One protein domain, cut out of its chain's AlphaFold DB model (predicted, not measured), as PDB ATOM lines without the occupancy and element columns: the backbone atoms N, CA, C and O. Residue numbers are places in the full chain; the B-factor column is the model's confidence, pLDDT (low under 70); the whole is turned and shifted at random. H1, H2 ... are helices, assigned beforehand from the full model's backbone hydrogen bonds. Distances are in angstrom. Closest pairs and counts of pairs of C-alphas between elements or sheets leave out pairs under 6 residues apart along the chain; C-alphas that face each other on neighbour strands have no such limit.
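Overview. This is residues 163 to 254 of the 254 residues of an uncharacterized protein of Pseudomonas sp. SDI (UniProt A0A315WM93). Three helices, H1, H2 and H3, meet in a cluster toward one end of the domain; H1, the longest, reaches out of it with its first part, and a fourth helix, H4, lies by itself toward the other end. A long stretch without a named element, residues 196 to 221, winds between H2 and H3, and its residues 212 to 219 stick out as a loop. The printed part has 92 residues with four named helices, in the order H1, H2, H3, H4, and no named strand; the class is all helix. The whole is compact, with a radius of gyration of the C-alphas of 14.2 A, and the C-alphas span 40 by 30 by 26 A.

Arrangement. Start with H1, residues 164 to 180, and look at its residues 172 to 179, which alone touch H2, residues 187 to 195. The closest C-alphas there are those of Cys 179 and Asn 187, 5.6 A apart. H1 and H2 form a helical hairpin, running opposite ways at a steep tilt of 35.5 degrees, only just past shallow. Next find H3, residues 222 to 233: its residues 223 to 228 alone touch residues 179 to 180 of H1. The closest C-alphas of this pair are those of Leu 180 and Pro 224, 5.1 A apart, and the two helices run opposite ways at a steep tilt of 45 degrees. H2 and H3 touch with 15 pairs of C-alphas within 8 A, the closest being those of Gly 195 and Met 231 at 3.8 A. They run the same way at a steep tilt of 37 degrees, only just past shallow. The helix packing is mostly crossed: of these three touching pairs, 0 are at a shallow tilt. H4, residues 241 to 250, is apart from H1, H2 and H3. In the backbones of H1, H2, H3 and H4, every O i to N i+4 pair is within hydrogen-bond range.

Along the chain. Find C-alpha 164 at (-10.647, 12.683, -43.622); from there H1 runs 24.3 A to C-alpha 180 at (-15.383, 30.909, -59.021). H2 runs from Asn 187 to Gly 195, and H3 runs 17.1 A from Asn 222 to Ser 233. H4 runs 14.4 A from Leu 241 to C-alpha 250 at (-8.096, 50.142, -34.718).

Size, cuts and confidence. The two C-alphas farthest apart are those of Thr 185 and Asn 250, at 42.1 A. Residues 163 to 171, of which 164 to 171 belong to H1, stand free, as do residues 212 to 219. The link from H2 to H3 is long, with 26 residues; those from H1 to H2 and from H3 to H4 are short. The printed part has no cut and ends at the chain's last residue, Leu 254. The mean pLDDT of the printed part is 90.9, and residues 252 to 254 are under 70.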
ATOM      1  N   SER A 163      -6.461  10.725 -44.369       92.69
ATOM      2  CA  SER A 163      -6.913  11.833 -43.528       92.69
ATOM      3  C   SER A 163      -8.225  12.428 -44.032       92.69
ATOM      4  O   SER A 163      -8.258  13.188 -45.005       92.69
ATOM      5  N   ASP A 164      -9.317  12.135 -43.325       93.19
ATOM      6  CA  ASP A 164     -10.647  12.683 -43.622       93.19
ATOM      7  C   ASP A 164     -10.646  14.220 -43.609       93.19
ATOM      8  O   ASP A 164     -11.302  14.862 -44.430       93.19
ATOM      9  N   GLY A 165      -9.870  14.831 -42.706       92.31
ATOM     10  CA  GLY A 165      -9.745  16.286 -42.601       92.31
ATOM     11  C   GLY A 165      -9.112  16.921 -43.840       92.31
ATOM     12  O   GLY A 165      -9.605  17.947 -44.326       92.31
ATOM     13  N   ILE A 166      -8.067  16.293 -44.395       93.62
ATOM     14  CA  ILE A 166      -7.470  16.729 -45.664       93.62
ATOM     15  C   ILE A 166      -8.485  16.557 -46.800       93.62
ATOM     16  O   ILE A 166      -8.730  17.507 -47.541       93.62
ATOM     17  N   GLN A 167      -9.158  15.404 -46.890       94.06
ATOM     18  CA  GLN A 167     -10.135  15.146 -47.958       94.06
ATOM     19  C   GLN A 167     -11.292  16.153 -47.952       94.06
ATOM     20  O   GLN A 167     -11.693  16.659 -49.004       94.06
ATOM     21  N   VAL A 168     -11.822  16.496 -46.774       94.25
ATOM     22  CA  VAL A 168     -12.860  17.529 -46.637       94.25
ATOM     23  C   VAL A 168     -12.331  18.893 -47.082       94.25
ATOM     24  O   VAL A 168     -13.028  19.618 -47.800       94.25
ATOM     25  N   SER A 169     -11.100  19.238 -46.705       92.38
ATOM     26  CA  SER A 169     -10.462  20.495 -47.110       92.38
ATOM     27  C   SER A 169     -10.302  20.581 -48.633       92.38
ATOM     28  O   SER A 169     -10.668  21.595 -49.233       92.38
ATOM     29  N   ASP A 170      -9.874  19.499 -49.284       92.94
ATOM     30  CA  ASP A 170      -9.735  19.424 -50.743       92.94
ATOM     31  C   ASP A 170     -11.074  19.542 -51.473       92.94
ATOM     32  O   ASP A 170     -11.188  20.246 -52.486       92.94
ATOM     33  N   LEU A 171     -12.126  18.906 -50.952       95.31
ATOM     34  CA  LEU A 171     -13.480  19.041 -51.491       95.31
ATOM     35  C   LEU A 171     -13.974  20.489 -51.405       95.31
ATOM     36  O   LEU A 171     -14.569  20.994 -52.364       95.31
ATOM     37  N   LEU A 172     -13.699  21.188 -50.300       95.12
ATOM     38  CA  LEU A 172     -14.055  22.600 -50.143       95.12
ATOM     39  C   LEU A 172     -13.272  23.489 -51.116       95.12
ATOM     40  O   LEU A 172     -13.878  24.282 -51.840       95.12
ATOM     41  N   VAL A 173     -11.947  23.336 -51.187       93.81
ATOM     42  CA  VAL A 173     -11.080  24.137 -52.067       93.81
ATOM     43  C   VAL A 173     -11.429  23.913 -53.539       93.81
ATOM     44  O   VAL A 173     -11.598  24.875 -54.298       93.81
ATOM     45  N   SER A 174     -11.587  22.657 -53.961       96.25
ATOM     46  CA  SER A 174     -11.972  22.316 -55.336       96.25
ATOM     47  C   SER A 174     -13.362  22.852 -55.690       96.25
ATOM     48  O   SER A 174     -13.542  23.401 -56.783       96.25
ATOM     49  N   SER A 175     -14.320  22.794 -54.760       97.62
ATOM     50  CA  SER A 175     -15.670  23.322 -54.970       97.62
ATOM     51  C   SER A 175     -15.699  24.845 -55.065       97.62
ATOM     52  O   SER A 175     -16.346  25.393 -55.960       97.62
ATOM     53  N   VAL A 176     -14.950  25.552 -54.211       97.06
ATOM     54  CA  VAL A 176     -14.789  27.013 -54.308       97.06
ATOM     55  C   VAL A 176     -14.170  27.385 -55.652       97.06
ATOM     56  O   VAL A 176     -14.738  28.201 -56.377       97.06
ATOM     57  N   ASN A 177     -13.072  26.737 -56.051       95.94
ATOM     58  CA  ASN A 177     -12.422  26.989 -57.338       95.94
ATOM     59  C   ASN A 177     -13.363  26.754 -58.527       95.94
ATOM     60  O   ASN A 177     -13.429  27.575 -59.445       95.94
ATOM     61  N   ARG A 178     -14.119  25.652 -58.511       97.38
ATOM     62  CA  ARG A 178     -15.108  25.337 -59.548       97.38
ATOM     63  C   ARG A 178     -16.224  26.383 -59.597       97.38
ATOM     64  O   ARG A 178     -16.621  26.788 -60.688       97.38
ATOM     65  N   CYS A 179     -16.681  26.859 -58.439       97.44
ATOM     66  CA  CYS A 179     -17.697  27.903 -58.333       97.44
ATOM     67  C   CYS A 179     -17.191  29.236 -58.891       97.44
ATOM     68  O   CYS A 179     -17.875  29.857 -59.698       97.44
ATOM     69  N   LEU A 180     -15.976  29.660 -58.529       95.50
ATOM     70  CA  LEU A 180     -15.383  30.909 -59.021       95.50
ATOM     71  C   LEU A 180     -15.128  30.882 -60.536       95.50
ATOM     72  O   LEU A 180     -15.245  31.915 -61.194       95.50
ATOM     73  N   LYS A 181     -14.851  29.700 -61.104       95.56
ATOM     74  CA  LYS A 181     -14.760  29.473 -62.558       95.56
ATOM     75  C   LYS A 181     -16.121  29.353 -63.257       95.56
ATOM     76  O   LYS A 181     -16.150  29.189 -64.468       95.56
ATOM     77  N   GLN A 182     -17.227  29.463 -62.520       96.38
ATOM     78  CA  GLN A 182     -18.602  29.337 -63.012       96.38
ATOM     79  C   GLN A 182     -18.967  27.949 -63.573       96.38
ATOM     80  O   GLN A 182     -19.860  27.823 -64.405       96.38
ATOM     81  N   ASN A 183     -18.340  26.886 -63.070       97.06
ATOM     82  CA  ASN A 183     -18.453  25.529 -63.619       97.06
ATOM     83  C   ASN A 183     -19.520  24.646 -62.932       97.06
ATOM     84  O   ASN A 183     -19.438  23.412 -62.981       97.06
ATOM     85  N   TYR A 184     -20.507  25.249 -62.268       97.56
ATOM     86  CA  TYR A 184     -21.725  24.570 -61.814       97.56
ATOM     87  C   TYR A 184     -22.941  25.009 -62.626       97.56
ATOM     88  O   TYR A 184     -22.995  26.137 -63.106       97.56
ATOM     89  N   THR A 185     -23.952  24.140 -62.693       97.31
ATOM     90  CA  THR A 185     -25.261  24.462 -63.283       97.31
ATOM     91  C   THR A 185     -25.912  25.670 -62.602       97.31
ATOM     92  O   THR A 185     -26.546  26.480 -63.268       97.31
ATOM     93  N   ASP A 186     -25.716  25.824 -61.286       97.88
ATOM     94  CA  ASP A 186     -26.177  26.979 -60.511       97.88
ATOM     95  C   ASP A 186     -25.090  27.443 -59.525       97.88
ATOM     96  O   ASP A 186     -24.979  26.966 -58.390       97.88
ATOM     97  N   ASN A 187     -24.265  28.394 -59.970       98.06
ATOM     98  CA  ASN A 187     -23.185  28.956 -59.155       98.06
ATOM     99  C   ASN A 187     -23.699  29.840 -58.008       98.06
ATOM    100  O   ASN A 187     -23.015  29.965 -56.996       98.06
ATOM    101  N   VAL A 188     -24.891  30.436 -58.119       98.12
ATOM    102  CA  VAL A 188     -25.454  31.283 -57.053       98.12
ATOM    103  C   VAL A 188     -25.872  30.416 -55.873       98.12
ATOM    104  O   VAL A 188     -25.518  30.713 -54.728       98.12
ATOM    105  N   LYS A 189     -26.592  29.321 -56.139       98.19
ATOM    106  CA  LYS A 189     -26.953  28.340 -55.111       98.19
ATOM    107  C   LYS A 189     -25.709  27.699 -54.503       98.19
ATOM    108  O   LYS A 189     -25.637  27.585 -53.279       98.19
ATOM    109  N   MET A 190     -24.722  27.342 -55.331       98.19
ATOM    110  CA  MET A 190     -23.463  26.768 -54.852       98.19
ATOM    111  C   MET A 190     -22.681  27.745 -53.962       98.19
ATOM    112  O   MET A 190     -22.273  27.367 -52.870       98.19
ATOM    113  N   ALA A 191     -22.542  29.013 -54.357       98.19
ATOM    114  CA  ALA A 191     -21.866  30.031 -53.551       98.19
ATOM    115  C   ALA A 191     -22.520  30.210 -52.173       98.19
ATOM    116  O   ALA A 191     -21.824  30.269 -51.162       98.19
ATOM    117  N   LYS A 192     -23.857  30.227 -52.103       98.31
ATOM    118  CA  LYS A 192     -24.575  30.295 -50.820       98.31
ATOM    119  C   LYS A 192     -24.343  29.051 -49.959       98.31
ATOM    120  O   LYS A 192     -24.188  29.174 -48.748       98.31
ATOM    121  N   ALA A 193     -24.335  27.862 -50.564       98.12
ATOM    122  CA  ALA A 193     -24.084  26.611 -49.850       98.12
ATOM    123  C   ALA A 193     -22.653  26.549 -49.297       98.12
ATOM    124  O   ALA A 193     -22.478  26.261 -48.118       98.12
ATOM    125  N   LEU A 194     -21.655  26.899 -50.115       97.94
ATOM    126  CA  LEU A 194     -20.252  26.984 -49.702       97.94
ATOM    127  C   LEU A 194     -20.050  28.028 -48.602       97.94
ATOM    128  O   LEU A 194     -19.372  27.747 -47.621       97.94
ATOM    129  N   GLY A 195     -20.693  29.194 -48.722       97.38
ATOM    130  CA  GLY A 195     -20.636  30.245 -47.707       97.38
ATOM    131  C   GLY A 195     -21.031  29.749 -46.318       97.38
ATOM    132  O   GLY A 195     -20.319  30.016 -45.360       97.38
ATOM    133  N   LYS A 196     -22.091  28.937 -46.203       97.00
ATOM    134  CA  LYS A 196     -22.557  28.378 -44.916       97.00
ATOM    135  C   LYS A 196     -21.529  27.496 -44.199       97.00
ATOM    136  O   LYS A 196     -21.672  27.270 -43.002       97.00
ATOM    137  N   LEU A 197     -20.518  27.004 -44.916       95.94
ATOM    138  CA  LEU A 197     -19.419  26.201 -44.371       95.94
ATOM    139  C   LEU A 197     -18.223  27.065 -43.938       95.94
ATOM    140  O   LEU A 197     -17.195  26.540 -43.524       95.94
ATOM    141  N   MET A 198     -18.336  28.391 -44.043       94.81
ATOM    142  CA  MET A 198     -17.273  29.347 -43.758       94.81
ATOM    143  C   MET A 198     -17.625  30.238 -42.568       94.81
ATOM    144  O   MET A 198     -18.785  30.389 -42.178       94.81
ATOM    145  N   ILE A 199     -16.597  30.891 -42.032       94.62
ATOM    146  CA  ILE A 199     -16.706  31.911 -40.991       94.62
ATOM    147  C   ILE A 199     -16.298  33.261 -41.582       94.62
ATOM    148  O   ILE A 199     -15.255  33.370 -42.244       94.62
ATOM    149  N   ASN A 200     -17.108  34.287 -41.317       94.19
ATOM    150  CA  ASN A 200     -16.835  35.646 -41.766       94.19
ATOM    151  C   ASN A 200     -15.471  36.170 -41.267       94.19
ATOM    152  O   ASN A 200     -14.904  35.695 -40.281       94.19
ATOM    153  N   ALA A 201     -14.891  37.129 -41.986       91.38
ATOM    154  CA  ALA A 201     -13.630  37.736 -41.572       91.38
ATOM    155  C   ALA A 201     -13.825  38.692 -40.377       91.38
ATOM    156  O   ALA A 201     -14.855  39.366 -40.302       91.38
ATOM    157  N   PRO A 202     -12.836  38.812 -39.468       89.31
ATOM    158  CA  PRO A 202     -12.887  39.773 -38.366       89.31
ATOM    159  C   PRO A 202     -12.843  41.226 -38.847       89.31
ATOM    160  O   PRO A 202     -13.257  42.119 -38.121       89.31
ATOM    161  N   ARG A 203     -12.376  41.476 -40.072       88.81
ATOM    162  CA  ARG A 203     -12.347  42.791 -40.715       88.81
ATOM    163  C   ARG A 203     -13.571  43.025 -41.593       88.81
ATOM    164  O   ARG A 203     -14.101  42.086 -42.189       88.81
ATOM    165  N   ILE A 204     -14.028  44.273 -41.701       89.88
ATOM    166  CA  ILE A 204     -15.176  44.630 -42.555       89.88
ATOM    167  C   ILE A 204     -14.820  44.684 -44.046       89.88
ATOM    168  O   ILE A 204     -15.662  44.425 -44.896       89.88
ATOM    169  N   ASP A 205     -13.564  44.997 -44.344       87.12
ATOM    170  CA  ASP A 205     -12.962  45.109 -45.674       87.12
ATOM    171  C   ASP A 205     -12.445  43.766 -46.220       87.12
ATOM    172  O   ASP A 205     -11.903  43.706 -47.320       87.12
ATOM    173  N   GLU A 206     -12.642  42.679 -45.474       88.62
ATOM    174  CA  GLU A 206     -12.274  41.324 -45.878       88.62
ATOM    175  C   GLU A 206     -13.499  40.421 -46.023       88.62
ATOM    176  O   GLU A 206     -14.509  40.584 -45.336       88.62
ATOM    177  N   GLN A 207     -13.375  39.421 -46.892       90.69
ATOM    178  CA  GLN A 207     -14.385  38.391 -47.121       90.69
ATOM    179  C   GLN A 207     -14.000  37.081 -46.421       90.69
ATOM    180  O   GLN A 207     -12.829  36.839 -46.114       90.69
ATOM    181  N   ALA A 208     -14.983  36.208 -46.200       91.94
ATOM    182  CA  ALA A 208     -14.781  34.861 -45.668       91.94
ATOM    183  C   ALA A 208     -13.749  34.055 -46.482       91.94
ATOM    184  O   ALA A 208     -12.896  33.391 -45.892       91.94
ATOM    185  N   VAL A 209     -13.787  34.180 -47.816       91.94
ATOM    186  CA  VAL A 209     -12.757  33.676 -48.736       91.94
ATOM    187  C   VAL A 209     -11.850  34.827 -49.144       91.94
ATOM    188  O   VAL A 209     -12.305  35.794 -49.754       91.94
ATOM    189  N   LYS A 210     -10.556  34.703 -48.847       87.38
ATOM    190  CA  LYS A 210      -9.540  35.672 -49.260       87.38
ATOM    191  C   LYS A 210      -8.863  35.195 -50.544       87.38
ATOM    192  O   LYS A 210      -8.487  34.031 -50.653       87.38
ATOM    193  N   ILE A 211      -8.686  36.101 -51.503       85.19
ATOM    194  CA  ILE A 211      -7.826  35.874 -52.670       85.19
ATOM    195  C   ILE A 211      -6.560  36.693 -52.476       85.19
ATOM    196  O   ILE A 211      -6.619  37.913 -52.329       85.19
ATOM    197  N   PHE A 212      -5.420  36.012 -52.498       79.94
ATOM    198  CA  PHE A 212      -4.114  36.636 -52.362       79.94
ATOM    199  C   PHE A 212      -3.389  36.697 -53.700       79.94
ATOM    200  O   PHE A 212      -3.477  35.790 -54.524       79.94
ATOM    201  N   GLY A 213      -2.643  37.780 -53.887       74.06
ATOM    202  CA  GLY A 213      -1.716  37.952 -54.991       74.06
ATOM    203  C   GLY A 213      -0.551  38.821 -54.544       74.06
ATOM    204  O   GLY A 213      -0.726  39.736 -53.738       74.06
ATOM    205  N   HIS A 214       0.638  38.535 -55.063       71.50
ATOM    206  CA  HIS A 214       1.797  39.400 -54.891       71.50
ATOM    207  C   HIS A 214       1.763  40.474 -55.982       71.50
ATOM    208  O   HIS A 214       1.826  40.161 -57.170       71.50
ATOM    209  N   GLY A 215       1.609  41.735 -55.584       75.38
ATOM    210  CA  GLY A 215       1.542  42.871 -56.498       75.38
ATOM    211  C   GLY A 215       0.565  43.950 -56.029       75.38
ATOM    212  O   GLY A 215       0.039  43.871 -54.918       75.38
ATOM    213  N   PRO A 216       0.313  44.973 -56.864       77.81
ATOM    214  CA  PRO A 216      -0.650  46.019 -56.546       77.81
ATOM    215  C   PRO A 216      -2.029  45.421 -56.256       77.81
ATOM    216  O   PRO A 216      -2.504  44.572 -57.015       77.81
ATOM    217  N   LYS A 217      -2.687  45.890 -55.189       81.44
ATOM    218  CA  LYS A 217      -4.078  45.521 -54.890       81.44
ATOM    219  C   LYS A 217      -4.942  45.888 -56.100       81.44
ATOM    220  O   LYS A 217      -4.953  47.036 -56.542       81.44
ATOM    221  N   ARG A 218      -5.656  44.903 -56.647       82.06
ATOM    222  CA  ARG A 218      -6.614  45.091 -57.743       82.06
ATOM    223  C   ARG A 218      -7.977  44.568 -57.313       82.06
ATOM    224  O   ARG A 218      -8.032  43.517 -56.672       82.06
ATOM    225  N   PRO A 219      -9.072  45.262 -57.659       82.06
ATOM    226  CA  PRO A 219     -10.400  44.745 -57.391       82.06
ATOM    227  C   PRO A 219     -10.620  43.460 -58.192       82.06
ATOM    228  O   PRO A 219     -10.298  43.382 -59.380       82.06
ATOM    229  N   ILE A 220     -11.201  42.453 -57.544       84.38
ATOM    230  CA  ILE A 220     -11.745  41.296 -58.250       84.38
ATOM    231  C   ILE A 220     -12.999  41.791 -58.969       84.38
ATOM    232  O   ILE A 220     -13.891  42.355 -58.339       84.38
ATOM    233  N   ALA A 221     -13.058  41.619 -60.286       83.50
ATOM    234  CA  ALA A 221     -14.170  42.094 -61.103       83.50
ATOM    235  C   ALA A 221     -15.163  40.969 -61.440       83.50
ATOM    236  O   ALA A 221     -14.859  39.780 -61.331       83.50
ATOM    237  N   ASN A 222     -16.337  41.361 -61.938       89.19
ATOM    238  CA  ASN A 222     -17.305  40.489 -62.609       89.19
ATOM    239  C   ASN A 222     -17.889  39.372 -61.717       89.19
ATOM    240  O   ASN A 222     -18.209  39.583 -60.546       89.19
ATOM    241  N   ALA A 223     -18.129  38.197 -62.303       90.94
ATOM    242  CA  ALA A 223     -18.819  37.090 -61.654       90.94
ATOM    243  C   ALA A 223     -18.109  36.562 -60.389       90.94
ATOM    244  O   ALA A 223     -18.807  36.406 -59.385       90.94
ATOM    245  N   PRO A 224     -16.772  36.363 -60.351       92.50
ATOM    246  CA  PRO A 224     -16.093  35.928 -59.127       92.50
ATOM    247  C   PRO A 224     -16.340  36.861 -57.936       92.50
ATOM    248  O   PRO A 224     -16.618  36.388 -56.840       92.50
ATOM    249  N   ALA A 225     -16.345  38.181 -58.156       93.50
ATOM    250  CA  ALA A 225     -16.617  39.164 -57.105       93.50
ATOM    251  C   ALA A 225     -18.020  39.005 -56.494       93.50
ATOM    252  O   ALA A 225     -18.194  39.037 -55.271       93.50
ATOM    253  N   LYS A 226     -19.032  38.786 -57.346       95.75
ATOM    254  CA  LYS A 226     -20.415  38.539 -56.912       95.75
ATOM    255  C   LYS A 226     -20.529  37.232 -56.127       95.75
ATOM    256  O   LYS A 226     -21.189  37.202 -55.093       95.75
ATOM    257  N   LEU A 227     -19.871  36.167 -56.589       97.31
ATOM    258  CA  LEU A 227     -19.900  34.859 -55.930       97.31
ATOM    259  C   LEU A 227     -19.203  34.883 -54.564       97.31
ATOM    260  O   LEU A 227     -19.757  34.358 -53.604       97.31
ATOM    261  N   LEU A 228     -18.057  35.556 -54.447       95.94
ATOM    262  CA  LEU A 228     -17.381  35.759 -53.161       95.94
ATOM    263  C   LEU A 228     -18.248  36.555 -52.176       95.94
ATOM    264  O   LEU A 228     -18.345  36.195 -51.007       95.94
ATOM    265  N   THR A 229     -18.943  37.587 -52.658       95.38
ATOM    266  CA  THR A 229     -19.888  38.368 -51.837       95.38
ATOM    267  C   THR A 229     -21.063  37.507 -51.354       95.38
ATOM    268  O   THR A 229     -21.511  37.625 -50.213       95.38
ATOM    269  N   LEU A 230     -21.559  36.598 -52.200       97.56
ATOM    270  CA  LEU A 230     -22.600  35.640 -51.820       97.56
ATOM    271  C   LEU A 230     -22.106  34.619 -50.785       97.56
ATOM    272  O   LEU A 230     -22.851  34.304 -49.857       97.56
ATOM    273  N   MET A 231     -20.868  34.130 -50.919       97.81
ATOM    274  CA  MET A 231     -20.245  33.257 -49.919       97.81
ATOM    275  C   MET A 231     -20.102  33.982 -48.575       97.81
ATOM    276  O   MET A 231     -20.532  33.453 -47.554       97.81
ATOM    277  N   ASP A 232     -19.577  35.213 -48.573       96.19
ATOM    278  CA  ASP A 232     -19.389  36.006 -47.352       96.19
ATOM    279  C   ASP A 232     -20.718  36.310 -46.646       96.19
ATOM    280  O   ASP A 232     -20.864  36.039 -45.454       96.19
ATOM    281  N   SER A 233     -21.727  36.778 -47.386       96.00
ATOM    282  CA  SER A 233     -23.058  37.071 -46.829       96.00
ATOM    283  C   SER A 233     -23.805  35.834 -46.318       96.00
ATOM    284  O   SER A 233     -24.685  35.964 -45.471       96.00
ATOM    285  N   SER A 234     -23.449  34.639 -46.800       97.69
ATOM    286  CA  SER A 234     -24.028  33.368 -46.340       97.69
ATOM    287  C   SER A 234     -23.212  32.692 -45.232       97.69
ATOM    288  O   SER A 234     -23.625  31.643 -44.740       97.69
ATOM    289  N   SER A 235     -22.061  33.258 -44.858       97.12
ATOM    290  CA  SER A 235     -21.158  32.673 -43.866       97.12
ATOM    291  C   SER A 235     -21.666  32.783 -42.436       97.12
ATOM    292  O   SER A 235     -22.486  33.649 -42.106       97.12
ATOM    293  N   LYS A 236     -21.165  31.901 -41.561       95.56
ATOM    294  CA  LYS A 236     -21.434  31.980 -40.123       95.56
ATOM    295  C   LYS A 236     -20.887  33.308 -39.603       95.56
ATOM    296  O   LYS A 236     -19.687  33.578 -39.696       95.56
ATOM    297  N   GLN A 237     -21.774  34.119 -39.036       94.50
ATOM    298  CA  GLN A 237     -21.429  35.419 -38.465       94.50
ATOM    299  C   GLN A 237     -20.847  35.232 -37.061       94.50
ATOM    300  O   GLN A 237     -21.534  35.428 -36.063       94.50
ATOM    301  N   LEU A 238     -19.585  34.806 -36.998       94.81
ATOM    302  CA  LEU A 238     -18.843  34.723 -35.742       94.81
ATOM    303  C   LEU A 238     -18.536  36.130 -35.218       94.81
ATOM    304  O   LEU A 238     -18.770  36.430 -34.053       94.81
ATOM    305  N   TYR A 239     -18.071  37.011 -36.105       93.94
ATOM    306  CA  TYR A 239     -17.794  38.407 -35.785       93.94
ATOM    307  C   TYR A 239     -18.991  39.285 -36.141       93.94
ATOM    308  O   TYR A 239     -19.430  39.313 -37.292       93.94
ATOM    309  N   SER A 240     -19.510  40.039 -35.173       93.56
ATOM    310  CA  SER A 240     -20.605  40.981 -35.424       93.56
ATOM    311  C   SER A 240     -20.155  42.147 -36.311       93.56
ATOM    312  O   SER A 240     -18.975  42.495 -36.364       93.56
ATOM    313  N   LEU A 241     -21.101  42.815 -36.978       93.19
ATOM    314  CA  LEU A 241     -20.809  44.014 -37.773       93.19
ATOM    315  C   LEU A 241     -20.103  45.103 -36.946       93.19
ATOM    316  O   LEU A 241     -19.181  45.753 -37.434       93.19
ATOM    317  N   THR A 242     -20.522  45.285 -35.692       93.38
ATOM    318  CA  THR A 242     -19.916  46.243 -34.758       93.38
ATOM    319  C   THR A 242     -18.470  45.876 -34.451       93.38
ATOM    320  O   THR A 242     -17.597  46.737 -34.546       93.38
ATOM    321  N   PHE A 243     -18.198  44.597 -34.161       92.06
ATOM    322  CA  PHE A 243     -16.831  44.115 -33.965       92.06
ATOM    323  C   PHE A 243     -15.981  44.397 -35.206       92.06
ATOM    324  O   PHE A 243     -14.937  45.031 -35.097       92.06
ATOM    325  N   ARG A 244     -16.469  44.014 -36.395       92.38
ATOM    326  CA  ARG A 244     -15.722  44.158 -37.652       92.38
ATOM    327  C   ARG A 244     -15.361  45.605 -37.970       92.38
ATOM    328  O   ARG A 244     -14.238  45.881 -38.385       92.38
ATOM    329  N   LYS A 245     -16.288  46.542 -37.746       92.12
ATOM    330  CA  LYS A 245     -16.042  47.982 -37.932       92.12
ATOM    331  C   LYS A 245     -14.987  48.513 -36.961       92.12
ATOM    332  O   LYS A 245     -14.080  49.223 -37.388       92.12
ATOM    333  N   ASN A 246     -15.095  48.162 -35.680       88.38
ATOM    334  CA  ASN A 246     -14.158  48.625 -34.655       88.38
ATOM    335  C   ASN A 246     -12.760  48.036 -34.867       88.38
ATOM    336  O   ASN A 246     -11.775  48.768 -34.822       88.38
ATOM    337  N   PHE A 247     -12.684  46.741 -35.173       87.06
ATOM    338  CA  PHE A 247     -11.428  46.065 -35.465       87.06
ATOM    339  C   PHE A 247     -10.746  46.674 -36.695       87.06
ATOM    340  O   PHE A 247      -9.597  47.097 -36.606       87.06
ATOM    341  N   SER A 248     -11.463  46.850 -37.814       86.88
ATOM    342  CA  SER A 248     -10.874  47.455 -39.017       86.88
ATOM    343  C   SER A 248     -10.363  48.884 -38.807       86.88
ATOM    344  O   SER A 248      -9.398  49.267 -39.470       86.88
ATOM    345  N   LYS A 249     -10.980  49.653 -37.898       83.62
ATOM    346  CA  LYS A 249     -10.557  51.015 -37.537       83.62
ATOM    347  C   LYS A 249      -9.283  51.031 -36.687       83.62
ATOM    348  O   LYS A 249      -8.426  51.878 -36.915       83.62
ATOM    349  N   ASN A 250      -9.174  50.127 -35.715       75.12
ATOM    350  CA  ASN A 250      -8.096  50.142 -34.718       75.12
ATOM    351  C   ASN A 250      -6.865  49.316 -35.135       75.12
ATOM    352  O   ASN A 250      -5.794  49.476 -34.563       75.12
ATOM    353  N   ALA A 251      -7.010  48.457 -36.145       72.00
ATOM    354  CA  ALA A 251      -5.963  47.580 -36.658       72.00
ATOM    355  C   ALA A 251      -5.789  47.758 -38.180       72.00
ATOM    356  O   ALA A 251      -6.096  46.832 -38.922       72.00
ATOM    357  N   PRO A 252      -5.414  48.933 -38.714       62.25
ATOM    358  CA  PRO A 252      -5.392  49.158 -40.163       62.25
ATOM    359  C   PRO A 252      -4.477  48.163 -40.901       62.25
ATOM    360  O   PRO A 252      -3.433  47.765 -40.388       62.25
ATOM    361  N   LEU A 253      -4.876  47.753 -42.113       64.94
ATOM    362  CA  LEU A 253      -4.015  46.943 -42.981       64.94
ATOM    363  C   LEU A 253      -2.793  47.763 -43.402       64.94
ATOM    364  O   LEU A 253      -2.946  48.909 -43.826       64.94
ATOM    365  N   LEU A 254      -1.622  47.129 -43.351       52.97
ATOM    366  CA  LEU A 254      -0.414  47.598 -44.030       52.97
ATOM    367  C   LEU A 254      -0.568  47.527 -45.562       52.97
ATOM    368  O   LEU A 254      -1.330  46.663 -46.082       52.97
TER     369      LEU A 254